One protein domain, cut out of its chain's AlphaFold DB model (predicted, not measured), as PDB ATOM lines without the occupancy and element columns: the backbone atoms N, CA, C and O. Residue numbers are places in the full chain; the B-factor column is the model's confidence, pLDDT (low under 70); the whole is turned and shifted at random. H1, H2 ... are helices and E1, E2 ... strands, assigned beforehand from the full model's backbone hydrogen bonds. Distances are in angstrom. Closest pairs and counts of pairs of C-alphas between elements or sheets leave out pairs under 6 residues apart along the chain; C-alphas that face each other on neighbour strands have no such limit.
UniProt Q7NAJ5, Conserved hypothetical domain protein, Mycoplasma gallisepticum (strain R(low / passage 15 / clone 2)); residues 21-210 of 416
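Overview. This is residues 21 to 210 of the 416 residues of the protein "Conserved hypothetical domain protein" of Mycoplasma gallisepticum (strain R(low / passage 15 / clone 2)) (UniProt Q7NAJ5). Two lobes stand side by side: a strongly twisted three-strand sheet, E1 E2 E3, with the short helices H1, H2 and H3 packed on it, and a lobe of helices built on the long helix H4. The helical hairpin H7 and H8 crosses H4 on one side, while the chain turns back after H4 through the short helix H5 into H6, which makes a second helical hairpin with H5 and runs back near H4 toward H7. The printed part has 190 residues with eight named helices and three named strands, in the order H1 H2 H3 E1 E2 E3 H4 H5 H6 H7 H8; the sheet's order is E1 - E2 - E3, all antiparallel, and the class is mixed, helices and strands. The whole is compact, with a radius of gyration of the C-alphas of 17.3 A and spans of 52 by 41 by 26 A.

Along the chain. The sheet is made of E1, residues 73 to 83, 27.3 A from first to last C-alpha; E2, residues 86 to 95, 29.0 A; and E3, residues 102 to 108, 20.2 A. C-alpha 73, where E1 begins, is at (0.307, -51.799, 16.767). Before the sheet come H1, residues 21 to 25, H2, residues 43 to 52, 14.4 A, and H3, residues 58 to 62. After it comes H4, residues 116 to 142, 40.2 A long, from C-alpha 116 at (6.505, -27.762, -4.131). H5 is residues 151 to 156, H6 residues 161 to 175, 21.4 A, H7 residues 178 to 189, 16.2 A, and H8 residues 196 to 208, 18.0 A, ending with C-alpha 208 at (-20.453, -41.799, 8.617).

Arrangement. E1, E2 and E3 form a meander, each strand the antiparallel neighbour of the one before, and E1 bends by 57 degrees at residue 79. In the hairpin E1 and E2, N 76 and O 92 are 2.9 A apart, within hydrogen-bond range; in the hairpin E2 and E3, N 91 and O 105 are 2.8 A apart, also within range. H2 makes two layers with the sheet, a helix on one face of it, at a height over the sheet of 9.1 A; the closest C-alphas of H2 and E1 are those of Leu 47 and Leu 80, 6.5 A apart. H2 lies over E1 and, only just, over E2, with 3 of its 10 C-alphas, slantwise to the strands at 56 degrees to E1 on the local plane. H3 is on the sheet but over none of its strands, with the C-alphas of Ser 59 and Val 77 closest at 5.2 A. H1 is on the sheet at a height of 8.2 A, only just over E3, with 3 of its 5 C-alphas. H4 is not on the sheet. Its residues 117 to 125 touch H7 at a steep tilt of 64 degrees, opposite ways, with the C-alphas of Ile 121 and Leu 188 closest at 5.3 A. Its residues 127 to 135 touch H8 at a steep tilt of 60 degrees, the same way, with those of Ala 128 and Thr 196 closest at 5.7 A. H7 and H8, a helical hairpin, touch at a shallow tilt of 19 degrees, opposite ways, closest at the C-alphas of Leu 184 and Ser 199, 7.1 A. H5 and H6, also a helical hairpin, touch at a steep tilt of 43 degrees, closest at those of Tyr 151 and Pro 161, 5.4 A. H6 is near H4, with 5 pairs of C-alphas within 10 A. Every O i to N i+4 pair is within hydrogen-bond range in H1, H2, H3, H6, H7 and H8; in H4 21 of 23 are, and in H5 0 of 2, beside 3 of 3 O i to N i+3 pairs.

Size, cuts and confidence. The two C-alphas farthest apart are those of Asn 84 and Tyr 158, 53.2 A. The printed part has no cut. The link from H1 to H2, residues 26 to 42, is long, and within it residues 33 to 34 pair with residues 63 to 64, antiparallel. The mean pLDDT of the printed part is 90.1; residues 153 to 158 and 191 to 193 are under 70.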
ATOM      1  N   LYS A  21      -0.114 -63.069  17.674       72.44
ATOM      2  CA  LYS A  21       0.591 -63.486  16.452       72.44
ATOM      3  C   LYS A  21      -0.343 -63.614  15.252       72.44
ATOM      4  O   LYS A  21       0.034 -63.253  14.144       72.44
ATOM      5  N   GLU A  22      -1.570 -64.085  15.448       74.50
ATOM      6  CA  GLU A  22      -2.557 -64.129  14.366       74.50
ATOM      7  C   GLU A  22      -3.022 -62.716  13.996       74.50
ATOM      8  O   GLU A  22      -3.175 -62.377  12.820       74.50
ATOM      9  N   LEU A  23      -3.189 -61.850  14.998       75.75
ATOM     10  CA  LEU A  23      -3.570 -60.463  14.773       75.75
ATOM     11  C   LEU A  23      -2.496 -59.693  13.996       75.75
ATOM     12  O   LEU A  23      -2.831 -59.017  13.022       75.75
ATOM     13  N   ILE A  24      -1.215 -59.826  14.368       79.56
ATOM     14  CA  ILE A  24      -0.113 -59.079  13.739       79.56
ATOM     15  C   ILE A  24       0.153 -59.489  12.282       79.56
ATOM     16  O   ILE A  24       0.745 -58.722  11.522       79.56
ATOM     17  N   GLU A  25      -0.300 -60.663  11.845       76.88
ATOM     18  CA  GLU A  25      -0.213 -61.074  10.437       76.88
ATOM     19  C   GLU A  25      -1.325 -60.475   9.564       76.88
ATOM     20  O   GLU A  25      -1.154 -60.315   8.356       76.88
ATOM     21  N   ASN A  26      -2.431 -60.045  10.172       74.75
ATOM     22  CA  ASN A  26      -3.597 -59.516   9.463       74.75
ATOM     23  C   ASN A  26      -3.664 -57.976   9.423       74.75
ATOM     24  O   ASN A  26      -4.633 -57.406   8.911       74.75
ATOM     25  N   ILE A  27      -2.647 -57.278   9.937       82.88
ATOM     26  CA  ILE A  27      -2.594 -55.809   9.925       82.88
ATOM     27  C   ILE A  27      -1.941 -55.236   8.661       82.88
ATOM     28  O   ILE A  27      -1.020 -55.836   8.094       82.88
ATOM     29  N   PRO A  28      -2.337 -54.021   8.235       84.94
ATOM     30  CA  PRO A  28      -1.740 -53.382   7.072       84.94
ATOM     31  C   PRO A  28      -0.236 -53.138   7.229       84.94
ATOM     32  O   PRO A  28       0.256 -52.675   8.260       84.94
ATOM     33  N   ARG A  29       0.497 -53.411   6.150       91.12
ATOM     34  CA  ARG A  29       1.934 -53.148   6.013       91.12
ATOM     35  C   ARG A  29       2.134 -51.761   5.393       91.12
ATOM     36  O   ARG A  29       2.322 -51.640   4.177       91.12
ATOM     37  N   PHE A  30       2.000 -50.726   6.222       92.19
ATOM     38  CA  PHE A  30       2.035 -49.322   5.809       92.19
ATOM     39  C   PHE A  30       3.376 -48.911   5.202       92.19
ATOM     40  O   PHE A  30       4.434 -49.358   5.640       92.19
ATOM     41  N   VAL A  31       3.335 -48.026   4.210       95.25
ATOM     42  CA  VAL A  31       4.544 -47.361   3.712       95.25
ATOM     43  C   VAL A  31       4.925 -46.273   4.723       95.25
ATOM     44  O   VAL A  31       4.089 -45.396   4.964       95.25
ATOM     45  N   PRO A  32       6.126 -46.316   5.330       97.38
ATOM     46  CA  PRO A  32       6.581 -45.238   6.200       97.38
ATOM     47  C   PRO A  32       6.712 -43.945   5.398       97.38
ATOM     48  O   PRO A  32       7.228 -43.941   4.279       97.38
ATOM     49  N   LYS A  33       6.240 -42.846   5.981       97.69
ATOM     50  CA  LYS A  33       6.320 -41.515   5.388       97.69
ATOM     51  C   LYS A  33       7.464 -40.759   6.029       97.69
ATOM     52  O   LYS A  33       7.549 -40.701   7.251       97.69
ATOM     53  N   VAL A  34       8.348 -40.195   5.217       98.06
ATOM     54  CA  VAL A  34       9.413 -39.315   5.694       98.06
ATOM     55  C   VAL A  34       8.762 -38.034   6.198       98.06
ATOM     56  O   VAL A  34       7.953 -37.428   5.488       98.06
ATOM     57  N   ARG A  35       9.097 -37.614   7.420       97.69
ATOM     58  CA  ARG A  35       8.600 -36.349   7.973       97.69
ATOM     59  C   ARG A  35       8.963 -35.179   7.072       97.69
ATOM     60  O   ARG A  35      10.019 -35.175   6.440       97.69
ATOM     61  N   SER A  36       8.106 -34.167   7.056       95.38
ATOM     62  CA  SER A  36       8.240 -32.983   6.198       95.38
ATOM     63  C   SER A  36       9.606 -32.293   6.300       95.38
ATOM     64  O   SER A  36      10.150 -31.856   5.287       95.38
ATOM     65  N   LEU A  37      10.204 -32.275   7.497       95.88
ATOM     66  CA  LEU A  37      11.543 -31.732   7.749       95.88
ATOM     67  C   LEU A  37      12.652 -32.429   6.938       95.88
ATOM     68  O   LEU A  37      13.666 -31.810   6.616       95.88
ATOM     69  N   TYR A  38      12.471 -33.709   6.608       97.44
ATOM     70  CA  TYR A  38      13.460 -34.536   5.913       97.44
ATOM     71  C   TYR A  38      13.006 -34.970   4.513       97.44
ATOM     72  O   TYR A  38      13.806 -35.530   3.766       97.44
ATOM     73  N   SER A  39      11.751 -34.716   4.124       96.88
ATOM     74  CA  SER A  39      11.182 -35.237   2.875       96.88
ATOM     75  C   SER A  39      11.758 -34.600   1.612       96.88
ATOM     76  O   SER A  39      11.610 -35.165   0.537       96.88
ATOM     77  N   THR A  40      12.422 -33.445   1.716       97.00
ATOM     78  CA  THR A  40      13.111 -32.778   0.591       97.00
ATOM     79  C   THR A  40      14.528 -33.299   0.360       97.00
ATOM     80  O   THR A  40      15.158 -32.964  -0.643       97.00
ATOM     81  N   LEU A  41      15.059 -34.114   1.279       96.38
ATOM     82  CA  LEU A  41      16.394 -34.684   1.143       96.38
ATOM     83  C   LEU A  41      16.439 -35.677  -0.020       96.38
ATOM     84  O   LEU A  41      15.498 -36.437  -0.249       96.38
ATOM     85  N   SER A  42      17.580 -35.718  -0.708       94.38
ATOM     86  CA  SER A  42      17.875 -36.789  -1.659       94.38
ATOM     87  C   SER A  42      18.003 -38.135  -0.941       94.38
ATOM     88  O   SER A  42      18.316 -38.186   0.254       94.38
ATOM     89  N   SER A  43      17.832 -39.238  -1.677       94.19
ATOM     90  CA  SER A  43      17.957 -40.591  -1.122       94.19
ATOM     91  C   SER A  43      19.274 -40.782  -0.348       94.19
ATOM     92  O   SER A  43      19.286 -41.220   0.801       94.19
ATOM     93  N   SER A  44      20.397 -40.373  -0.938       93.81
ATOM     94  CA  SER A  44      21.721 -40.493  -0.316       93.81
ATOM     95  C   SER A  44      21.844 -39.683   0.980       93.81
ATOM     96  O   SER A  44      22.426 -40.158   1.956       93.81
ATOM     97  N   ALA A  45      21.276 -38.471   1.014       95.50
ATOM     98  CA  ALA A  45      21.311 -37.611   2.195       95.50
ATOM     99  C   ALA A  45      20.432 -38.156   3.330       95.50
ATOM    100  O   ALA A  45      20.854 -38.144   4.487       95.50
ATOM    101  N   LEU A  46      19.238 -38.670   3.009       96.62
ATOM    102  CA  LEU A  46      18.356 -39.300   3.992       96.62
ATOM    103  C   LEU A  46      18.996 -40.560   4.588       96.62
ATOM    104  O   LEU A  46      19.001 -40.716   5.807       96.62
ATOM    105  N   LEU A  47      19.583 -41.421   3.747       95.81
ATOM    106  CA  LEU A  47      20.263 -42.641   4.185       95.81
ATOM    107  C   LEU A  47      21.403 -42.331   5.165       95.81
ATOM    108  O   LEU A  47      21.495 -42.964   6.214       95.81
ATOM    109  N   ASN A  48      22.235 -41.332   4.853       95.88
ATOM    110  CA  ASN A  48      23.337 -40.910   5.718       95.88
ATOM    111  C   ASN A  48      22.826 -40.330   7.052       95.88
ATOM    112  O   ASN A  48      23.256 -40.772   8.120       95.88
ATOM    113  N   ARG A  49      21.867 -39.393   7.009       96.56
ATOM    114  CA  ARG A  49      21.314 -38.780   8.230       96.56
ATOM    115  C   ARG A  49      20.618 -39.791   9.126       96.56
ATOM    116  O   ARG A  49      20.806 -39.751  10.335       96.56
ATOM    117  N   PHE A  50      19.846 -40.703   8.542       96.88
ATOM    118  CA  PHE A  50      19.267 -41.794   9.306       96.88
ATOM    119  C   PHE A  50      20.388 -42.666   9.873       96.88
ATOM    120  O   PHE A  50      20.450 -42.843  11.078       96.88
ATOM    121  N   GLY A  51      21.331 -43.152   9.062       94.69
ATOM    122  CA  GLY A  51      22.422 -44.028   9.508       94.69
ATOM    123  C   GLY A  51      23.241 -43.484  10.686       94.69
ATOM    124  O   GLY A  51      23.575 -44.251  11.583       94.69
ATOM    125  N   THR A  52      23.483 -42.174  10.725       95.81
ATOM    126  CA  THR A  52      24.296 -41.496  11.754       95.81
ATOM    127  C   THR A  52      23.524 -41.072  13.009       95.81
ATOM    128  O   THR A  52      24.139 -40.693  14.005       95.81
ATOM    129  N   TYR A  53      22.190 -41.144  12.999       96.19
ATOM    130  CA  TYR A  53      21.366 -40.809  14.160       96.19
ATOM    131  C   TYR A  53      21.351 -41.959  15.179       96.19
ATOM    132  O   TYR A  53      20.918 -43.068  14.848       96.19
ATOM    133  N   ASN A  54      21.791 -41.690  16.413       93.12
ATOM    134  CA  ASN A  54      22.057 -42.713  17.437       93.12
ATOM    135  C   ASN A  54      21.083 -42.699  18.630       93.12
ATOM    136  O   ASN A  54      21.302 -43.425  19.597       93.12
ATOM    137  N   GLU A  55      20.014 -41.902  18.596       94.31
ATOM    138  CA  GLU A  55      19.031 -41.888  19.688       94.31
ATOM    139  C   GLU A  55      17.941 -42.958  19.511       94.31
ATOM    140  O   GLU A  55      17.606 -43.368  18.399       94.31
ATOM    141  N   ALA A  56      17.333 -43.392  20.618       90.81
ATOM    142  CA  ALA A  56      16.326 -44.460  20.620       90.81
ATOM    143  C   ALA A  56      15.024 -44.105  19.868       90.81
ATOM    144  O   ALA A  56      14.327 -44.993  19.380       90.81
ATOM    145  N   ASN A  57      14.699 -42.815  19.744       94.12
ATOM    146  CA  ASN A  57      13.522 -42.288  19.036       94.12
ATOM    147  C   ASN A  57      13.753 -42.108  17.519       94.12
ATOM    148  O   ASN A  57      12.918 -41.517  16.837       94.12
ATOM    149  N   LYS A  58      14.867 -42.612  16.977       95.75
ATOM    150  CA  LYS A  58      15.277 -42.486  15.569       95.75
ATOM    151  C   LYS A  58      14.147 -42.673  14.556       95.75
ATOM    152  O   LYS A  58      14.006 -41.870  13.640       95.75
ATOM    153  N   SER A  59      13.332 -43.718  14.704       96.75
ATOM    154  CA  SER A  59      12.204 -43.946  13.793       96.75
ATOM    155  C   SER A  59      11.200 -42.792  13.838       96.75
ATOM    156  O   SER A  59      10.800 -42.298  12.790       96.75
ATOM    157  N   ASP A  60      10.825 -42.342  15.036       96.06
ATOM    158  CA  ASP A  60       9.803 -41.313  15.237       96.06
ATOM    159  C   ASP A  60      10.282 -39.928  14.810       96.06
ATOM    160  O   ASP A  60       9.458 -39.083  14.474       96.06
ATOM    161  N   VAL A  61      11.596 -39.691  14.794       97.12
ATOM    162  CA  VAL A  61      12.205 -38.443  14.313       97.12
ATOM    163  C   VAL A  61      12.144 -38.352  12.794       97.12
ATOM    164  O   VAL A  61      11.826 -37.298  12.260       97.12
ATOM    165  N   PHE A  62      12.419 -39.440  12.079       98.12
ATOM    166  CA  PHE A  62      12.503 -39.406  10.616       98.12
ATOM    167  C   PHE A  62      11.195 -39.776   9.922       98.12
ATOM    168  O   PHE A  62      10.958 -39.328   8.799       98.12
ATOM    169  N   PHE A  63      10.348 -40.576  10.571       98.25
ATOM    170  CA  PHE A  63       9.190 -41.189   9.940       98.25
ATOM    171  C   PHE A  63       7.905 -41.007  10.742       98.25
ATOM    172  O   PHE A  63       7.903 -40.873  11.964       98.25
ATOM    173  N   TYR A  64       6.791 -41.053  10.022       97.00
ATOM    174  CA  TYR A  64       5.456 -41.233  10.572       97.00
ATOM    175  C   TYR A  64       4.690 -42.276   9.747       97.00
ATOM    176  O   TYR A  64       5.066 -42.607   8.619       97.00
ATOM    177  N   PHE A  65       3.614 -42.816  10.316       95.50
ATOM    178  CA  PHE A  65       2.787 -43.836   9.675       95.50
ATOM    179  C   PHE A  65       1.338 -43.370   9.574       95.50
ATOM    180  O   PHE A  65       0.784 -42.782  10.500       95.50
ATOM    181  N   GLU A  66       0.704 -43.679   8.445       93.44
ATOM    182  CA  GLU A  66      -0.696 -43.360   8.151       93.44
ATOM    183  C   GLU A  66      -1.661 -44.356   8.832       93.44
ATOM    184  O   GLU A  66      -2.469 -45.013   8.178       93.44
ATOM    185  N   ASN A  67      -1.564 -44.487  10.160       91.19
ATOM    186  CA  ASN A  67      -2.379 -45.398  10.970       91.19
ATOM    187  C   ASN A  67      -3.145 -44.640  12.073       91.19
ATOM    188  O   ASN A  67      -2.793 -44.727  13.247       91.19
ATOM    189  N   PRO A  68      -4.190 -43.872  11.719       94.19
ATOM    190  CA  PRO A  68      -4.898 -43.036  12.679       94.19
ATOM    191  C   PRO A  68      -5.925 -43.829  13.496       94.19
ATOM    192  O   PRO A  68      -6.531 -43.288  14.405       94.19
ATOM    193  N   ILE A  69      -6.183 -45.094  13.167       93.88
ATOM    194  CA  ILE A  69      -7.262 -45.869  13.781       93.88
ATOM    195  C   ILE A  69      -6.657 -46.944  14.677       93.88
ATOM    196  O   ILE A  69      -6.761 -46.859  15.893       93.88
ATOM    197  N   ASN A  70      -5.974 -47.940  14.109       90.69
ATOM    198  CA  ASN A  70      -5.536 -49.100  14.878       90.69
ATOM    199  C   ASN A  70      -4.277 -48.807  15.709       90.69
ATOM    200  O   ASN A  70      -3.157 -49.054  15.272       90.69
ATOM    201  N   THR A  71      -4.474 -48.310  16.926       91.94
ATOM    202  CA  THR A  71      -3.401 -47.882  17.839       91.94
ATOM    203  C   THR A  71      -2.740 -49.016  18.626       91.94
ATOM    204  O   THR A  71      -1.694 -48.796  19.232       91.94
ATOM    205  N   ARG A  72      -3.256 -50.250  18.515       91.38
ATOM    206  CA  ARG A  72      -2.668 -51.451  19.132       91.38
ATOM    207  C   ARG A  72      -1.258 -51.765  18.645       91.38
ATOM    208  O   ARG A  72      -0.490 -52.396  19.358       91.38
ATOM    209  N   PHE A  73      -0.944 -51.407  17.403       92.06
ATOM    210  CA  PHE A  73       0.307 -51.799  16.767       92.06
ATOM    211  C   PHE A  73       1.195 -50.589  16.547       92.06
ATOM    212  O   PHE A  73       0.803 -49.615  15.896       92.06
ATOM    213  N   THR A  74       2.420 -50.683  17.049       93.44
ATOM    214  CA  THR A  74       3.449 -49.666  16.844       93.44
ATOM    215  C   THR A  74       4.335 -50.056  15.670       93.44
ATOM    216  O   THR A  74       4.692 -51.220  15.504       93.44
ATOM    217  N   TYR A  75       4.674 -49.076  14.834       95.94
ATOM    218  CA  TYR A  75       5.472 -49.266  13.628       95.94
ATOM    219  C   TYR A  75       6.782 -48.501  13.781       95.94
ATOM    220  O   TYR A  75       6.764 -47.315  14.114       95.94
ATOM    221  N   LYS A  76       7.913 -49.162  13.533       97.25
ATOM    222  CA  LYS A  76       9.242 -48.548  13.637       97.25
ATOM    223  C   LYS A  76      10.111 -48.904  12.445       97.25
ATOM    224  O   LYS A  76      10.264 -50.078  12.122       97.25
ATOM    225  N   VAL A  77      10.711 -47.901  11.811       98.00
ATOM    226  CA  VAL A  77      11.748 -48.115  10.798       98.00
ATOM    227  C   VAL A  77      13.034 -48.527  11.504       98.00
ATOM    228  O   VAL A  77      13.587 -47.764  12.295       98.00
ATOM    229  N   THR A  78      13.505 -49.738  11.223       97.19
ATOM    230  CA  THR A  78      14.712 -50.314  11.833       97.19
ATOM    231  C   THR A  78      15.932 -50.195  10.927       97.19
ATOM    232  O   THR A  78      17.048 -50.067  11.424       97.19
ATOM    233  N   ALA A  79      15.734 -50.185   9.608       96.94
ATOM    234  CA  ALA A  79      16.812 -50.038   8.637       96.94
ATOM    235  C   ALA A  79      16.332 -49.360   7.350       96.94
ATOM    236  O   ALA A  79      15.151 -49.427   7.003       96.94
ATOM    237  N   LEU A  80      17.270 -48.743   6.634       97.31
ATOM    238  CA  LEU A  80      17.083 -48.216   5.285       97.31
ATOM    239  C   LEU A  80      18.121 -48.847   4.361       97.31
ATOM    240  O   LEU A  80      19.299 -48.900   4.708       97.31
ATOM    241  N   ASN A  81      17.690 -49.262   3.176       94.81
ATOM    242  CA  ASN A  81      18.536 -49.842   2.143       94.81
ATOM    243  C   ASN A  81      18.345 -49.077   0.834       94.81
ATOM    244  O   ASN A  81      17.232 -48.680   0.492       94.81
ATOM    245  N   ASN A  82      19.430 -48.869   0.090       91.31
ATOM    246  CA  ASN A  82      19.356 -48.298  -1.250       91.31
ATOM    247  C   ASN A  82      19.167 -49.424  -2.269       91.31
ATOM    248  O   ASN A  82      19.959 -50.362  -2.313       91.31
ATOM    249  N   ASN A  83      18.133 -49.309  -3.090       89.25
ATOM    250  CA  ASN A  83      17.799 -50.243  -4.146       89.25
ATOM    251  C   ASN A  83      17.584 -49.454  -5.443       89.25
ATOM    252  O   ASN A  83      16.533 -48.852  -5.665       89.25
ATOM    253  N   ASN A  84      18.619 -49.405  -6.286       82.94
ATOM    254  CA  ASN A  84      18.596 -48.727  -7.586       82.94
ATOM    255  C   ASN A  84      18.143 -47.250  -7.519       82.94
ATOM    256  O   ASN A  84      17.326 -46.801  -8.321       82.94
ATOM    257  N   GLY A  85      18.647 -46.491  -6.538       80.56
ATOM    258  CA  GLY A  85      18.348 -45.061  -6.360       80.56
ATOM    259  C   GLY A  85      17.068 -44.770  -5.566       80.56
ATOM    260  O   GLY A  85      16.829 -43.624  -5.174       80.56
ATOM    261  N   LYS A  86      16.277 -45.804  -5.270       89.44
ATOM    262  CA  LYS A  86      15.123 -45.754  -4.369       89.44
ATOM    263  C   LYS A  86      15.519 -46.274  -2.991       89.44
ATOM    264  O   LYS A  86      16.424 -47.092  -2.867       89.44
ATOM    265  N   ILE A  87      14.842 -45.800  -1.950       94.62
ATOM    266  CA  ILE A  87      15.071 -46.280  -0.584       94.62
ATOM    267  C   ILE A  87      13.988 -47.279  -0.213       94.62
ATOM    268  O   ILE A  87      12.805 -46.946  -0.247       94.62
ATOM    269  N   ASP A  88      14.415 -48.456   0.220       96.62
ATOM    270  CA  ASP A  88      13.586 -49.446   0.889       96.62
ATOM    271  C   ASP A  88      13.777 -49.327   2.405       96.62
ATOM    272  O   ASP A  88      14.897 -49.360   2.910       96.62
ATOM    273  N   ALA A  89      12.680 -49.191   3.145       97.81
ATOM    274  CA  ALA A  89      12.668 -49.173   4.599       97.81
ATOM    275  C   ALA A  89      12.245 -50.538   5.146       97.81
ATOM    276  O   ALA A  89      11.186 -51.061   4.780       97.81
ATOM    277  N   THR A  90      13.049 -51.093   6.050       98.06
ATOM    278  CA  THR A  90      12.660 -52.228   6.887       98.06
ATOM    279  C   THR A  90      11.898 -51.697   8.092       98.06
ATOM    280  O   THR A  90      12.396 -50.846   8.831       98.06
ATOM    281  N   VAL A  91      10.679 -52.191   8.276       98.00
ATOM    282  CA  VAL A  91       9.765 -51.776   9.334       98.00
ATOM    283  C   VAL A  91       9.473 -52.962  10.238       98.00
ATOM    284  O   VAL A  91       9.079 -54.026   9.763       98.00
ATOM    285  N   GLN A  92       9.636 -52.761  11.540       96.81
ATOM    286  CA  GLN A  92       9.148 -53.658  12.576       96.81
ATOM    287  C   GLN A  92       7.767 -53.199  13.034       96.81
ATOM    288  O   GLN A  92       7.542 -52.007  13.254       96.81
ATOM    289  N   ILE A  93       6.863 -54.158  13.199       95.62
ATOM    290  CA  ILE A  93       5.592 -53.963  13.883       95.62
ATOM    291  C   ILE A  93       5.647 -54.707  15.209       95.62
ATOM    292  O   ILE A  93       6.143 -55.834  15.254       95.62
ATOM    293  N   GLN A  94       5.136 -54.081  16.261       94.00
ATOM    294  CA  GLN A  94       5.056 -54.641  17.606       94.00
ATOM    295  C   GLN A  94       3.647 -54.439  18.167       94.00
ATOM    296  O   GLN A  94       3.085 -53.348  18.043       94.00
ATOM    297  N   ASP A  95       3.088 -55.485  18.776       91.88
ATOM    298  CA  ASP A  95       1.834 -55.404  19.529       91.88
ATOM    299  C   ASP A  95       2.070 -54.690  20.876       91.88
ATOM    300  O   ASP A  95       3.029 -54.982  21.595       91.88
ATOM    301  N   SER A  96       1.217 -53.721  21.213       89.62
ATOM    302  CA  SER A  96       1.283 -52.980  22.478       89.62
ATOM    303  C   SER A  96       0.861 -53.821  23.690       89.62
ATOM    304  O   SER A  96       1.323 -53.551  24.799       89.62
ATOM    305  N   VAL A  97       0.020 -54.843  23.493       87.25
ATOM    306  CA  VAL A  97      -0.460 -55.751  24.548       87.25
ATOM    307  C   VAL A  97       0.563 -56.855  24.820       87.25
ATOM    308  O   VAL A  97       0.932 -57.078  25.972       87.25
ATOM    309  N   ASP A  98       1.068 -57.509  23.770       89.06
ATOM    310  CA  ASP A  98       2.168 -58.479  23.862       89.06
ATOM    311  C   ASP A  98       3.418 -57.950  23.156       89.06
ATOM    312  O   ASP A  98       3.616 -58.126  21.954       89.06
ATOM    313  N   LYS A  99       4.319 -57.353  23.938       89.00
ATOM    314  CA  LYS A  99       5.548 -56.731  23.427       89.00
ATOM    315  C   LYS A  99       6.501 -57.716  22.738       89.00
ATOM    316  O   LYS A  99       7.400 -57.265  22.026       89.00
ATOM    317  N   ASN A 100       6.329 -59.025  22.931       90.12
ATOM    318  CA  ASN A 100       7.144 -60.046  22.271       90.12
ATOM    319  C   ASN A 100       6.603 -60.420  20.883       90.12
ATOM    320  O   ASN A 100       7.353 -60.928  20.046       90.12
ATOM    321  N   ALA A 101       5.323 -60.155  20.612       90.88
ATOM    322  CA  ALA A 101       4.728 -60.370  19.304       90.88
ATOM    323  C   ALA A 101       5.199 -59.273  18.339       90.88
ATOM    324  O   ALA A 101       4.738 -58.129  18.371       90.88
ATOM    325  N   THR A 102       6.149 -59.634  17.477       93.44
ATOM    326  CA  THR A 102       6.714 -58.739  16.465       93.44
ATOM    327  C   THR A 102       6.767 -59.405  15.096       93.44
ATOM    328  O   THR A 102       6.866 -60.625  14.980       93.44
ATOM    329  N   THR A 103       6.702 -58.595  14.045       94.38
ATOM    330  CA  THR A 103       6.886 -59.023  12.651       94.38
ATOM    331  C   THR A 103       7.586 -57.909  11.881       94.38
ATOM    332  O   THR A 103       7.556 -56.745  12.289       94.38
ATOM    333  N   THR A 104       8.244 -58.241  10.776       95.81
ATOM    334  CA  THR A 104       9.011 -57.274   9.980       95.81
ATOM    335  C   THR A 104       8.635 -57.338   8.515       95.81
ATOM    336  O   THR A 104       8.353 -58.409   7.982       95.81
ATOM    337  N   TYR A 105       8.680 -56.200   7.836       96.12
ATOM    338  CA  TYR A 105       8.437 -56.124   6.403       96.12
ATOM    339  C   TYR A 105       9.260 -55.009   5.763       96.12
ATOM    340  O   TYR A 105       9.760 -54.118   6.445       96.12
ATOM    341  N   THR A 106       9.355 -55.039   4.435       96.81
ATOM    342  CA  THR A 106      10.051 -54.008   3.659       96.81
ATOM    343  C   THR A 106       9.071 -53.253   2.763       96.81
ATOM    344  O   THR A 106       8.171 -53.847   2.148       96.81
ATOM    345  N   ARG A 107       9.225 -51.926   2.696       96.44
ATOM    346  CA  ARG A 107       8.495 -51.048   1.771       96.44
ATOM    347  C   ARG A 107       9.410 -49.995   1.179       96.44
ATOM    348  O   ARG A 107      10.179 -49.370   1.901       96.44
ATOM    349  N   GLN A 108       9.232 -49.747  -0.110       96.94
ATOM    350  CA  GLN A 108       9.850 -48.616  -0.781       96.94
ATOM    351  C   GLN A 108       9.234 -47.306  -0.268       96.94
ATOM    352  O   GLN A 108       8.009 -47.191  -0.187       96.94
ATOM    353  N   LEU A 109      10.073 -46.324   0.061       96.38
ATOM    354  CA  LEU A 109       9.644 -44.976   0.421       96.38
ATOM    355  C   LEU A 109       9.096 -44.231  -0.804       96.38
ATOM    356  O   LEU A 109       9.617 -44.362  -1.915       96.38
ATOM    357  N   ASP A 110       8.070 -43.409  -0.575       94.00
ATOM    358  CA  ASP A 110       7.394 -42.584  -1.588       94.00
ATOM    359  C   ASP A 110       7.341 -41.087  -1.220       94.00
ATOM    360  O   ASP A 110       6.617 -40.312  -1.834       94.00
ATOM    361  N   THR A 111       8.106 -40.676  -0.205       94.06
ATOM    362  CA  THR A 111       8.126 -39.307   0.353       94.06
ATOM    363  C   THR A 111       9.552 -38.754   0.478       94.06
ATOM    364  O   THR A 111       9.866 -37.994   1.388       94.06
ATOM    365  N   VAL A 112      10.437 -39.152  -0.438       95.31
ATOM    366  CA  VAL A 112      11.848 -38.731  -0.500       95.31
ATOM    367  C   VAL A 112      12.043 -37.805  -1.696       95.31
ATOM    368  O   VAL A 112      11.516 -38.087  -2.768       95.31
ATOM    369  N   GLY A 113      12.826 -36.737  -1.536       94.69
ATOM    370  CA  GLY A 113      13.098 -35.769  -2.600       94.69
ATOM    371  C   GLY A 113      11.870 -34.975  -3.057       94.69
ATOM    372  O   GLY A 113      11.823 -34.545  -4.207       94.69
ATOM    373  N   LEU A 114      10.872 -34.801  -2.186       95.19
ATOM    374  CA  LEU A 114       9.658 -34.047  -2.498       95.19
ATOM    375  C   LEU A 114       9.962 -32.561  -2.705       95.19
ATOM    376  O   LEU A 114      10.870 -32.004  -2.086       95.19
ATOM    377  N   SER A 115       9.144 -31.899  -3.521       93.94
ATOM    378  CA  SER A 115       9.217 -30.451  -3.739       93.94
ATOM    379  C   SER A 115       7.835 -29.841  -3.989       93.94
ATOM    380  O   SER A 115       6.868 -30.551  -4.275       93.94
ATOM    381  N   GLY A 116       7.726 -28.516  -3.840       91.06
ATOM    382  CA  GLY A 116       6.505 -27.762  -4.131       91.06
ATOM    383  C   GLY A 116       5.266 -28.319  -3.418       91.06
ATOM    384  O   GLY A 116       5.269 -28.542  -2.206       91.06
ATOM    385  N   THR A 117       4.206 -28.571  -4.188       90.50
ATOM    386  CA  THR A 117       2.915 -29.057  -3.678       90.50
ATOM    387  C   THR A 117       3.015 -30.420  -2.990       90.50
ATOM    388  O   THR A 117       2.298 -30.663  -2.022       90.50
ATOM    389  N   GLU A 118       3.901 -31.317  -3.430       92.75
ATOM    390  CA  GLU A 118       4.036 -32.645  -2.815       92.75
ATOM    391  C   GLU A 118       4.585 -32.553  -1.390       92.75
ATOM    392  O   GLU A 118       4.092 -33.227  -0.483       92.75
ATOM    393  N   GLN A 119       5.562 -31.666  -1.174       92.81
ATOM    394  CA  GLN A 119       6.098 -31.386   0.156       92.81
ATOM    395  C   GLN A 119       5.018 -30.789   1.068       92.81
ATOM    396  O   GLN A 119       4.879 -31.221   2.213       92.81
ATOM    397  N   GLN A 120       4.225 -29.842   0.558       91.50
ATOM    398  CA  GLN A 120       3.122 -29.234   1.306       91.50
ATOM    399  C   GLN A 120       2.055 -30.268   1.692       91.50
ATOM    400  O   GLN A 120       1.627 -30.311   2.844       91.50
ATOM    401  N   ILE A 121       1.653 -31.140   0.759       93.38
ATOM    402  CA  ILE A 121       0.709 -32.227   1.047       93.38
ATOM    403  C   ILE A 121       1.280 -33.143   2.131       93.38
ATOM    404  O   ILE A 121       0.549 -33.492   3.056       93.38
ATOM    405  N   ASN A 122       2.563 -33.516   2.053       94.94
ATOM    406  CA  ASN A 122       3.206 -34.361   3.061       94.94
ATOM    407  C   ASN A 122       3.206 -33.700   4.451       94.94
ATOM    408  O   ASN A 122       2.849 -34.347   5.432       94.94
ATOM    409  N   GLN A 123       3.527 -32.405   4.530       93.81
ATOM    410  CA  GLN A 123       3.477 -31.635   5.775       93.81
ATOM    411  C   GLN A 123       2.061 -31.571   6.359       93.81
ATOM    412  O   GLN A 123       1.859 -31.848   7.540       93.81
ATOM    413  N   ASN A 124       1.059 -31.254   5.540       94.50
ATOM    414  CA  ASN A 124      -0.326 -31.191   6.004       94.50
ATOM    415  C   ASN A 124      -0.838 -32.583   6.410       94.50
ATOM    416  O   ASN A 124      -1.595 -32.720   7.371       94.50
ATOM    417  N   ARG A 125      -0.383 -33.641   5.729       93.69
ATOM    418  CA  ARG A 125      -0.711 -35.027   6.071       93.69
ATOM    419  C   ARG A 125      -0.120 -35.452   7.416       93.69
ATOM    420  O   ARG A 125      -0.816 -36.102   8.197       93.69
ATOM    421  N   GLU A 126       1.115 -35.045   7.697       94.31
ATOM    422  CA  GLU A 126       1.796 -35.267   8.976       94.31
ATOM    423  C   GLU A 126       1.010 -34.671  10.161       94.31
ATOM    424  O   GLU A 126       1.034 -35.227  11.257       94.31
ATOM    425  N   LEU A 127       0.250 -33.594   9.934       93.38
ATOM    426  CA  LEU A 127      -0.645 -32.987  10.926       93.38
ATOM    427  C   LEU A 127      -2.036 -33.648  10.967       93.38
ATOM    428  O   LEU A 127      -2.631 -33.788  12.039       93.38
ATOM    429  N   ALA A 128      -2.553 -34.075   9.813       94.44
ATOM    430  CA  ALA A 128      -3.896 -34.633   9.670       94.44
ATOM    431  C   ALA A 128      -4.082 -35.965  10.399       94.44
ATOM    432  O   ALA A 128      -5.058 -36.154  11.123       94.44
ATOM    433  N   TYR A 129      -3.148 -36.898  10.215       94.56
ATOM    434  CA  TYR A 129      -3.280 -38.253  10.750       94.56
ATOM    435  C   TYR A 129      -3.286 -38.298  12.288       94.56
ATOM    436  O   TYR A 129      -4.179 -38.941  12.843       94.56
ATOM    437  N   PRO A 130      -2.405 -37.572  13.004       94.25
ATOM    438  CA  PRO A 130      -2.506 -37.454  14.459       94.25
ATOM    439  C   PRO A 130      -3.816 -36.810  14.933       94.25
ATOM    440  O   PRO A 130      -4.353 -37.192  15.972       94.25
ATOM    441  N   ALA A 131      -4.373 -35.848  14.187       94.81
ATOM    442  CA  ALA A 131      -5.665 -35.250  14.526       94.81
ATOM    443  C   ALA A 131      -6.824 -36.249  14.374       94.81
ATOM    444  O   ALA A 131      -7.676 -36.335  15.261       94.81
ATOM    445  N   MET A 132      -6.811 -37.060  13.312       96.31
ATOM    446  CA  MET A 132      -7.753 -38.170  13.131       96.31
ATOM    447  C   MET A 132      -7.584 -39.237  14.219       96.31
ATOM    448  O   MET A 132      -8.573 -39.781  14.708       96.31
ATOM    449  N   GLN A 133      -6.345 -39.494  14.645       95.94
ATOM    450  CA  GLN A 133      -6.043 -40.434  15.720       95.94
ATOM    451  C   GLN A 133      -6.662 -40.021  17.049       95.94
ATOM    452  O   GLN A 133      -7.251 -40.855  17.731       95.94
ATOM    453  N   LYS A 134      -6.620 -38.728  17.390       95.94
ATOM    454  CA  LYS A 134      -7.288 -38.211  18.595       95.94
ATOM    455  C   LYS A 134      -8.789 -38.508  18.606       95.94
ATOM    456  O   LYS A 134      -9.323 -38.835  19.660       95.94
ATOM    457  N   LEU A 135      -9.463 -38.457  17.453       96.38
ATOM    458  CA  LEU A 135     -10.880 -38.827  17.365       96.38
ATOM    459  C   LEU A 135     -11.085 -40.299  17.749       96.38
ATOM    460  O   LEU A 135     -11.931 -40.603  18.585       96.38
ATOM    461  N   PHE A 136     -10.282 -41.214  17.203       95.62
ATOM    462  CA  PHE A 136     -10.397 -42.635  17.543       95.62
ATOM    463  C   PHE A 136     -10.012 -42.936  18.991       95.62
ATOM    464  O   PHE A 136     -10.696 -43.728  19.627       95.62
ATOM    465  N   LEU A 137      -9.012 -42.252  19.550       95.44
ATOM    466  CA  LEU A 137      -8.685 -42.354  20.975       95.44
ATOM    467  C   LEU A 137      -9.859 -41.917  21.865       95.44
ATOM    468  O   LEU A 137     -10.189 -42.622  22.816       95.44
ATOM    469  N   ASN A 138     -10.545 -40.821  21.519       95.38
ATOM    470  CA  ASN A 138     -11.749 -40.383  22.235       95.38
ATOM    471  C   ASN A 138     -12.880 -41.417  22.136       95.38
ATOM    472  O   ASN A 138     -13.606 -41.634  23.106       95.38
ATOM    473  N   PHE A 139     -13.033 -42.062  20.976       95.06
ATOM    474  CA  PHE A 139     -13.983 -43.159  20.804       95.06
ATOM    475  C   PHE A 139     -13.605 -44.382  21.654       95.06
ATOM    476  O   PHE A 139     -14.478 -44.931  22.321       95.06
ATOM    477  N   TYR A 140     -12.330 -44.778  21.682       93.25
ATOM    478  CA  TYR A 140     -11.844 -45.895  22.498       93.25
ATOM    479  C   TYR A 140     -12.101 -45.655  23.976       93.25
ATOM    480  O   TYR A 140     -12.737 -46.484  24.620       93.25
ATOM    481  N   GLU A 141     -11.737 -44.480  24.477       91.50
ATOM    482  CA  GLU A 141     -12.026 -44.087  25.853       91.50
ATOM    483  C   GLU A 141     -13.537 -44.106  26.136       91.50
ATOM    484  O   GLU A 141     -13.973 -44.550  27.198       91.50
ATOM    485  N   ALA A 142     -14.364 -43.670  25.178       90.81
ATOM    486  CA  ALA A 142     -15.815 -43.680  25.327       90.81
ATOM    487  C   ALA A 142     -16.378 -45.086  25.521       90.81
ATOM    488  O   ALA A 142     -17.218 -45.288  26.399       90.81
ATOM    489  N   VAL A 143     -15.885 -46.046  24.735       88.50
ATOM    490  CA  VAL A 143     -16.251 -47.462  24.848       88.50
ATOM    491  C   VAL A 143     -15.494 -48.185  25.970       88.50
ATOM    492  O   VAL A 143     -15.662 -49.386  26.121       88.50
ATOM    493  N   GLY A 144     -14.698 -47.460  26.767       83.12
ATOM    494  CA  GLY A 144     -13.955 -47.956  27.928       83.12
ATOM    495  C   GLY A 144     -12.715 -48.793  27.590       83.12
ATOM    496  O   GLY A 144     -12.311 -49.654  28.367       83.12
ATOM    497  N   LEU A 145     -12.105 -48.520  26.440       87.81
ATOM    498  CA  LEU A 145     -10.798 -49.017  26.023       87.81
ATOM    499  C   LEU A 145      -9.733 -47.918  26.128       87.81
ATOM    500  O   LEU A 145     -10.037 -46.726  26.137       87.81
ATOM    501  N   ASN A 146      -8.466 -48.322  26.165       88.75
ATOM    502  CA  ASN A 146      -7.322 -47.419  26.057       88.75
ATOM    503  C   ASN A 146      -6.705 -47.468  24.640       88.75
ATOM    504  O   ASN A 146      -7.203 -48.157  23.746       88.75
ATOM    505  N   ALA A 147      -5.604 -46.738  24.439       87.62
ATOM    506  CA  ALA A 147      -4.872 -46.704  23.169       87.62
ATOM    507  C   ALA A 147      -4.263 -48.061  22.762       87.62
ATOM    508  O   ALA A 147      -3.986 -48.277  21.588       87.62
ATOM    509  N   ASP A 148      -4.075 -48.989  23.700       87.69
ATOM    510  CA  ASP A 148      -3.513 -50.306  23.389       87.69
ATOM    511  C   ASP A 148      -4.557 -51.242  22.765       87.69
ATOM    512  O   ASP A 148      -4.202 -52.298  22.243       87.69
ATOM    513  N   LEU A 149      -5.846 -50.859  22.795       85.44
ATOM    514  CA  LEU A 149      -6.967 -51.642  22.264       85.44
ATOM    515  C   LEU A 149      -6.937 -53.096  22.742       85.44
ATOM    516  O   LEU A 149      -7.167 -54.043  21.979       85.44
ATOM    517  N   ASN A 150      -6.664 -53.275  24.030       85.19
ATOM    518  CA  ASN A 150      -6.816 -54.567  24.664       85.19
ATOM    519  C   ASN A 150      -8.308 -54.926  24.719       85.19
ATOM    520  O   ASN A 150      -9.033 -54.542  25.631       85.19
ATOM    521  N   TYR A 151      -8.782 -55.669  23.720       78.00
ATOM    522  CA  TYR A 151     -10.187 -56.058  23.585       78.00
ATOM    523  C   TYR A 151     -10.724 -56.855  24.786       78.00
ATOM    524  O   TYR A 151     -11.932 -56.852  25.013       78.00
ATOM    525  N   GLY A 152      -9.854 -57.484  25.587       71.00
ATOM    526  CA  GLY A 152     -10.250 -58.099  26.857       71.00
ATOM    527  C   GLY A 152     -10.756 -57.082  27.887       71.00
ATOM    528  O   GLY A 152     -11.619 -57.407  28.698       71.00
ATOM    529  N   ASP A 153     -10.295 -55.832  27.822       69.44
ATOM    530  CA  ASP A 153     -10.758 -54.762  28.706       69.44
ATOM    531  C   ASP A 153     -12.151 -54.246  28.319       69.44
ATOM    532  O   ASP A 153     -12.895 -53.823  29.201       69.44
ATOM    533  N   ALA A 154     -12.572 -54.369  27.051       60.06
ATOM    534  CA  ALA A 154     -13.930 -53.994  26.627       60.06
ATOM    535  C   ALA A 154     -15.013 -54.811  27.353       60.06
ATOM    536  O   ALA A 154     -16.102 -54.305  27.620       60.06
ATOM    537  N   ILE A 155     -14.698 -56.054  27.734       59.09
ATOM    538  CA  ILE A 155     -15.598 -56.907  28.521       59.09
ATOM    539  C   ILE A 155     -15.852 -56.282  29.901       59.09
ATOM    540  O   ILE A 155     -16.983 -56.299  30.377       59.09
ATOM    541  N   LYS A 156     -14.843 -55.637  30.504       59.47
ATOM    542  CA  LYS A 156     -14.938 -54.996  31.833       59.47
ATOM    543  C   LYS A 156     -15.879 -53.786  31.859       59.47
ATOM    544  O   LYS A 156     -16.296 -53.343  32.926       59.47
ATOM    545  N   VAL A 157     -16.193 -53.238  30.689       55.78
ATOM    546  CA  VAL A 157     -17.083 -52.083  30.479       55.78
ATOM    547  C   VAL A 157     -18.305 -52.448  29.636       55.78
ATOM    548  O   VAL A 157     -19.046 -51.567  29.209       55.78
ATOM    549  N   TYR A 158     -18.542 -53.750  29.453       68.38
ATOM    550  CA  TYR A 158     -19.725 -54.322  28.817       68.38
ATOM    551  C   TYR A 158     -19.997 -53.827  27.405       68.38
ATOM    552  O   TYR A 158     -21.133 -53.575  27.008       68.38
ATOM    553  N   VAL A 159     -18.925 -53.716  26.638       73.75
ATOM    554  CA  VAL A 159     -18.942 -53.437  25.212       73.75
ATOM    555  C   VAL A 159     -18.575 -54.727  24.490       73.75
ATOM    556  O   VAL A 159     -17.623 -55.399  24.879       73.75
ATOM    557  N   GLU A 160     -19.310 -55.090  23.434       79.19
ATOM    558  CA  GLU A 160     -19.000 -56.291  22.652       79.19
ATOM    559  C   GLU A 160     -17.648 -56.105  21.935       79.19
ATOM    560  O   GLU A 160     -17.570 -55.318  20.979       79.19
ATOM    561  N   PRO A 161     -16.583 -56.841  22.312       78.62
ATOM    562  CA  PRO A 161     -15.256 -56.605  21.745       78.62
ATOM    563  C   PRO A 161     -15.225 -56.840  20.230       78.62
ATOM    564  O   PRO A 161     -14.537 -56.133  19.497       78.62
ATOM    565  N   GLN A 162     -16.045 -57.781  19.750       79.00
ATOM    566  CA  GLN A 162     -16.221 -58.086  18.332       79.00
ATOM    567  C   GLN A 162     -16.742 -56.891  17.529       79.00
ATOM    568  O   GLN A 162     -16.265 -56.652  16.418       79.00
ATOM    569  N   THR A 163     -17.687 -56.120  18.076       85.06
ATOM    570  CA  THR A 163     -18.212 -54.941  17.376       85.06
ATOM    571  C   THR A 163     -17.132 -53.869  17.261       85.06
ATOM    572  O   THR A 163     -16.934 -53.313  16.180       85.06
ATOM    573  N   ILE A 164     -16.368 -53.622  18.329       88.50
ATOM    574  CA  ILE A 164     -15.282 -52.635  18.294       88.50
ATOM    575  C   ILE A 164     -14.172 -53.069  17.340       88.50
ATOM    576  O   ILE A 164     -13.729 -52.270  16.515       88.50
ATOM    577  N   PHE A 165     -13.763 -54.338  17.388       86.00
ATOM    578  CA  PHE A 165     -12.806 -54.902  16.439       86.00
ATOM    579  C   PHE A 165     -13.273 -54.702  14.990       86.00
ATOM    580  O   PHE A 165     -12.519 -54.208  14.149       86.00
ATOM    581  N   GLN A 166     -14.542 -55.001  14.701       83.75
ATOM    582  CA  GLN A 166     -15.123 -54.801  13.376       83.75
ATOM    583  C   GLN A 166     -15.128 -53.321  12.967       83.75
ATOM    584  O   GLN A 166     -14.793 -53.005  11.827       83.75
ATOM    585  N   MET A 167     -15.467 -52.406  13.875       90.44
ATOM    586  CA  MET A 167     -15.437 -50.967  13.609       90.44
ATOM    587  C   MET A 167     -14.023 -50.463  13.301       90.44
ATOM    588  O   MET A 167     -13.848 -49.687  12.360       90.44
ATOM    589  N   VAL A 168     -13.013 -50.923  14.043       91.19
ATOM    590  CA  VAL A 168     -11.596 -50.624  13.779       91.19
ATOM    591  C   VAL A 168     -11.196 -51.144  12.398       91.19
ATOM    592  O   VAL A 168     -10.673 -50.389  11.580       91.19
ATOM    593  N   TYR A 169     -11.511 -52.405  12.098       86.06
ATOM    594  CA  TYR A 169     -11.212 -53.026  10.807       86.06
ATOM    595  C   TYR A 169     -11.871 -52.292   9.628       86.06
ATOM    596  O   TYR A 169     -11.214 -51.975   8.634       86.06
ATOM    597  N   LEU A 170     -13.166 -51.988   9.733       87.88
ATOM    598  CA  LEU A 170     -13.918 -51.309   8.678       87.88
ATOM    599  C   LEU A 170     -13.397 -49.896   8.430       87.88
ATOM    600  O   LEU A 170     -13.235 -49.516   7.272       87.88
ATOM    601  N   ALA A 171     -13.083 -49.144   9.487       92.38
ATOM    602  CA  ALA A 171     -12.509 -47.813   9.342       92.38
ATOM    603  C   ALA A 171     -11.115 -47.875   8.698       92.38
ATOM    604  O   ALA A 171     -10.839 -47.113   7.773       92.38
ATOM    605  N   MET A 172     -10.269 -48.829   9.105       89.75
ATOM    606  CA  MET A 172      -8.951 -49.049   8.496       89.75
ATOM    607  C   MET A 172      -9.060 -49.372   7.007       89.75
ATOM    608  O   MET A 172      -8.303 -48.843   6.191       89.75
ATOM    609  N   ARG A 173     -10.025 -50.211   6.620       86.31
ATOM    610  CA  ARG A 173     -10.302 -50.508   5.211       86.31
ATOM    611  C   ARG A 173     -10.817 -49.278   4.466       86.31
ATOM    612  O   ARG A 173     -10.425 -49.063   3.323       86.31
ATOM    613  N   ALA A 174     -11.676 -48.483   5.100       89.19
ATOM    614  CA  ALA A 174     -12.272 -47.289   4.515       89.19
ATOM    615  C   ALA A 174     -11.204 -46.241   4.165       89.19
ATOM    616  O   ALA A 174     -11.136 -45.824   3.011       89.19
ATOM    617  N   ILE A 175     -10.313 -45.892   5.100       90.06
ATOM    618  CA  ILE A 175      -9.256 -44.892   4.848       90.06
ATOM    619  C   ILE A 175      -8.189 -45.359   3.855       90.06
ATOM    620  O   ILE A 175      -7.450 -44.561   3.287       90.06
ATOM    621  N   ASN A 176      -8.087 -46.671   3.635       87.88
ATOM    622  CA  ASN A 176      -7.153 -47.224   2.667       87.88
ATOM    623  C   ASN A 176      -7.712 -47.269   1.237       87.88
ATOM    624  O   ASN A 176      -6.966 -47.612   0.318       87.88
ATOM    625  N   LYS A 177      -8.981 -46.891   1.023       89.19
ATOM    626  CA  LYS A 177      -9.559 -46.761  -0.319       89.19
ATOM    627  C   LYS A 177      -8.882 -45.617  -1.098       89.19
ATOM    628  O   LYS A 177      -8.624 -44.565  -0.511       89.19
ATOM    629  N   PRO A 178      -8.652 -45.773  -2.417       91.12
ATOM    630  CA  PRO A 178      -8.115 -44.699  -3.257       91.12
ATOM    631  C   PRO A 178      -8.954 -43.420  -3.209       91.12
ATOM    632  O   PRO A 178      -8.392 -42.336  -3.139       91.12
ATOM    633  N   GLU A 179     -10.283 -43.558  -3.179       92.31
ATOM    634  CA  GLU A 179     -11.243 -42.453  -3.041       92.31
ATOM    635  C   GLU A 179     -10.907 -41.554  -1.844       92.31
ATOM    636  O   GLU A 179     -10.626 -40.373  -2.024       92.31
ATOM    637  N   PHE A 180     -10.799 -42.141  -0.646       93.38
ATOM    638  CA  PHE A 180     -10.443 -41.405   0.565       93.38
ATOM    639  C   PHE A 180      -9.102 -40.683   0.430       93.38
ATOM    640  O   PHE A 180      -8.978 -39.508   0.771       93.38
ATOM    641  N   LYS A 181      -8.075 -41.388  -0.064       91.56
ATOM    642  CA  LYS A 181      -6.720 -40.833  -0.180       91.56
ATOM    643  C   LYS A 181      -6.662 -39.677  -1.174       91.56
ATOM    644  O   LYS A 181      -5.989 -38.685  -0.905       91.56
ATOM    645  N   ASN A 182      -7.357 -39.797  -2.301       93.12
ATOM    646  CA  ASN A 182      -7.371 -38.783  -3.349       93.12
ATOM    647  C   ASN A 182      -8.095 -37.518  -2.886       93.12
ATOM    648  O   ASN A 182      -7.536 -36.426  -2.982       93.12
ATOM    649  N   ASP A 183      -9.285 -37.665  -2.314       92.81
ATOM    650  CA  ASP A 183     -10.057 -36.547  -1.775       92.81
ATOM    651  C   ASP A 183      -9.326 -35.851  -0.625       92.81
ATOM    652  O   ASP A 183      -9.239 -34.621  -0.590       92.81
ATOM    653  N   LEU A 184      -8.735 -36.628   0.291       92.69
ATOM    654  CA  LEU A 184      -7.920 -36.069   1.361       92.69
ATOM    655  C   LEU A 184      -6.750 -35.271   0.772       92.69
ATOM    656  O   LEU A 184      -6.518 -34.147   1.197       92.69
ATOM    657  N   ASN A 185      -6.054 -35.778  -0.249       91.31
ATOM    658  CA  ASN A 185      -4.969 -35.036  -0.900       91.31
ATOM    659  C   ASN A 185      -5.433 -33.733  -1.552       91.31
ATOM    660  O   ASN A 185      -4.697 -32.748  -1.515       91.31
ATOM    661  N   ILE A 186      -6.645 -33.698  -2.111       90.25
ATOM    662  CA  ILE A 186      -7.244 -32.468  -2.642       90.25
ATOM    663  C   ILE A 186      -7.486 -31.453  -1.517       90.25
ATOM    664  O   ILE A 186      -7.230 -30.265  -1.694       90.25
ATOM    665  N   ILE A 187      -7.949 -31.899  -0.348       89.75
ATOM    666  CA  ILE A 187      -8.129 -31.027   0.824       89.75
ATOM    667  C   ILE A 187      -6.770 -30.507   1.316       89.75
ATOM    668  O   ILE A 187      -6.605 -29.313   1.574       89.75
ATOM    669  N   LEU A 188      -5.776 -31.393   1.400       90.62
ATOM    670  CA  LEU A 188      -4.439 -31.069   1.895       90.62
ATOM    671  C   LEU A 188      -3.646 -30.164   0.939       90.62
ATOM    672  O   LEU A 188      -2.799 -29.410   1.408       90.62
ATOM    673  N   SER A 189      -3.915 -30.197  -0.370       88.00
ATOM    674  CA  SER A 189      -3.216 -29.366  -1.364       88.00
ATOM    675  C   SER A 189      -3.729 -27.927  -1.442       88.00
ATOM    676  O   SER A 189      -3.010 -27.039  -1.890       88.00
ATOM    677  N   ARG A 190      -4.968 -27.671  -1.003       80.12
ATOM    678  CA  ARG A 190      -5.642 -26.367  -1.146       80.12
ATOM    679  C   ARG A 190      -5.356 -25.373  -0.019       80.12
ATOM    680  O   ARG A 190      -5.843 -24.248  -0.077       80.12
ATOM    681  N   SER A 191      -4.607 -25.759   1.011       65.88
ATOM    682  CA  SER A 191      -4.502 -24.983   2.250       65.88
ATOM    683  C   SER A 191      -3.095 -24.421   2.497       65.88
ATOM    684  O   SER A 191      -2.192 -25.109   2.976       65.88
ATOM    685  N   PHE A 192      -2.925 -23.121   2.233       61.00
ATOM    686  CA  PHE A 192      -1.956 -22.300   2.967       61.00
ATOM    687  C   PHE A 192      -2.555 -22.031   4.358       61.00
ATOM    688  O   PHE A 192      -3.605 -21.404   4.451       61.00
ATOM    689  N   GLY A 193      -1.945 -22.549   5.431       63.91
ATOM    690  CA  GLY A 193      -2.527 -22.478   6.784       63.91
ATOM    691  C   GLY A 193      -3.560 -23.577   7.069       63.91
ATOM    692  O   GLY A 193      -4.667 -23.299   7.520       63.91
ATOM    693  N   TYR A 194      -3.205 -24.828   6.759       77.44
ATOM    694  CA  TYR A 194      -4.022 -26.022   6.992       77.44
ATOM    695  C   TYR A 194      -4.633 -26.093   8.403       77.44
ATOM    696  O   TYR A 194      -3.948 -25.903   9.408       77.44
ATOM    697  N   SER A 195      -5.930 -26.423   8.457       83.00
ATOM    698  CA  SER A 195      -6.678 -26.673   9.691       83.00
ATOM    699  C   SER A 195      -6.999 -28.160   9.830       83.00
ATOM    700  O   SER A 195      -7.629 -28.764   8.957       83.00
ATOM    701  N   THR A 196      -6.647 -28.735  10.981       87.94
ATOM    702  CA  THR A 196      -6.991 -30.119  11.346       87.94
ATOM    703  C   THR A 196      -8.501 -30.359  11.405       87.94
ATOM    704  O   THR A 196      -8.957 -31.489  11.246       87.94
ATOM    705  N   GLU A 197      -9.302 -29.308  11.597       88.06
ATOM    706  CA  GLU A 197     -10.764 -29.401  11.621       88.06
ATOM    707  C   GLU A 197     -11.337 -29.836  10.265       88.06
ATOM    708  O   GLU A 197     -12.291 -30.614  10.215       88.06
ATOM    709  N   GLN A 198     -10.732 -29.396   9.156       88.12
ATOM    710  CA  GLN A 198     -11.194 -29.747   7.812       88.12
ATOM    711  C   GLN A 198     -10.981 -31.232   7.519       88.12
ATOM    712  O   GLN A 198     -11.896 -31.912   7.053       88.12
ATOM    713  N   SER A 199      -9.797 -31.764   7.836       91.19
ATOM    714  CA  SER A 199      -9.521 -33.191   7.651       91.19
ATOM    715  C   SER A 199     -10.336 -34.058   8.600       91.19
ATOM    716  O   SER A 199     -10.807 -35.112   8.186       91.19
ATOM    717  N   ASN A 200     -10.539 -33.617   9.846       93.88
ATOM    718  CA  ASN A 200     -11.396 -34.315  10.801       93.88
ATOM    719  C   ASN A 200     -12.839 -34.355  10.303       93.88
ATOM    720  O   ASN A 200     -13.450 -35.420  10.273       93.88
ATOM    721  N   SER A 201     -13.362 -33.226   9.829       92.00
ATOM    722  CA  SER A 201     -14.707 -33.147   9.261       92.00
ATOM    723  C   SER A 201     -14.865 -34.051   8.040       92.00
ATOM    724  O   SER A 201     -15.859 -34.772   7.941       92.00
ATOM    725  N   TYR A 202     -13.881 -34.063   7.133       92.56
ATOM    726  CA  TYR A 202     -13.874 -34.973   5.987       92.56
ATOM    727  C   TYR A 202     -13.841 -36.438   6.429       92.56
ATOM    728  O   TYR A 202     -14.669 -37.230   5.993       92.56
ATOM    729  N   PHE A 203     -12.940 -36.789   7.344       94.94
ATOM    730  CA  PHE A 203     -12.786 -38.146   7.854       94.94
ATOM    731  C   PHE A 203     -14.050 -38.667   8.548       94.94
ATOM    732  O   PHE A 203     -14.523 -39.762   8.236       94.94
ATOM    733  N   LEU A 204     -14.646 -37.865   9.432       94.19
ATOM    734  CA  LEU A 204     -15.887 -38.201  10.130       94.19
ATOM    735  C   LEU A 204     -17.059 -38.360   9.158       94.19
ATOM    736  O   LEU A 204     -17.820 -39.322   9.275       94.19
ATOM    737  N   ASN A 205     -17.181 -37.469   8.169       91.56
ATOM    738  CA  ASN A 205     -18.180 -37.593   7.106       91.56
ATOM    739  C   ASN A 205     -17.974 -38.857   6.272       91.56
ATOM    740  O   ASN A 205     -18.939 -39.564   5.978       91.56
ATOM    741  N   PHE A 206     -16.725 -39.145   5.906       92.88
ATOM    742  CA  PHE A 206     -16.384 -40.306   5.101       92.88
ATOM    743  C   PHE A 206     -16.780 -41.595   5.815       92.88
ATOM    744  O   PHE A 206     -17.460 -42.430   5.218       92.88
ATOM    745  N   LEU A 207     -16.421 -41.728   7.099       92.25
ATOM    746  CA  LEU A 207     -16.811 -42.864   7.934       92.25
ATOM    747  C   LEU A 207     -18.323 -42.948   8.117       92.25
ATOM    748  O   LEU A 207     -18.884 -44.019   7.917       92.25
ATOM    749  N   ARG A 208     -18.993 -41.834   8.434       88.44
ATOM    750  CA  ARG A 208     -20.453 -41.799   8.617       88.44
ATOM    751  C   ARG A 208     -21.194 -42.378   7.416       88.44
ATOM    752  O   ARG A 208     -22.169 -43.096   7.603       88.44
ATOM    753  N   ASN A 209     -20.715 -42.086   6.211       87.44
ATOM    754  CA  ASN A 209     -21.337 -42.525   4.967       87.44
ATOM    755  C   ASN A 209     -20.883 -43.928   4.518       87.44
ATOM    756  O   ASN A 209     -21.370 -44.423   3.503       87.44
ATOM    757  N   GLN A 210     -19.968 -44.590   5.239       88.56
ATOM    758  CA  GLN A 210     -19.604 -45.969   4.915       88.56
ATOM    759  C   GLN A 210     -20.748 -46.915   5.269       88.56
ATOM    760  O   GLN A 210     -21.164 -47.015   6.426       88.56
TER     761      GLN A 210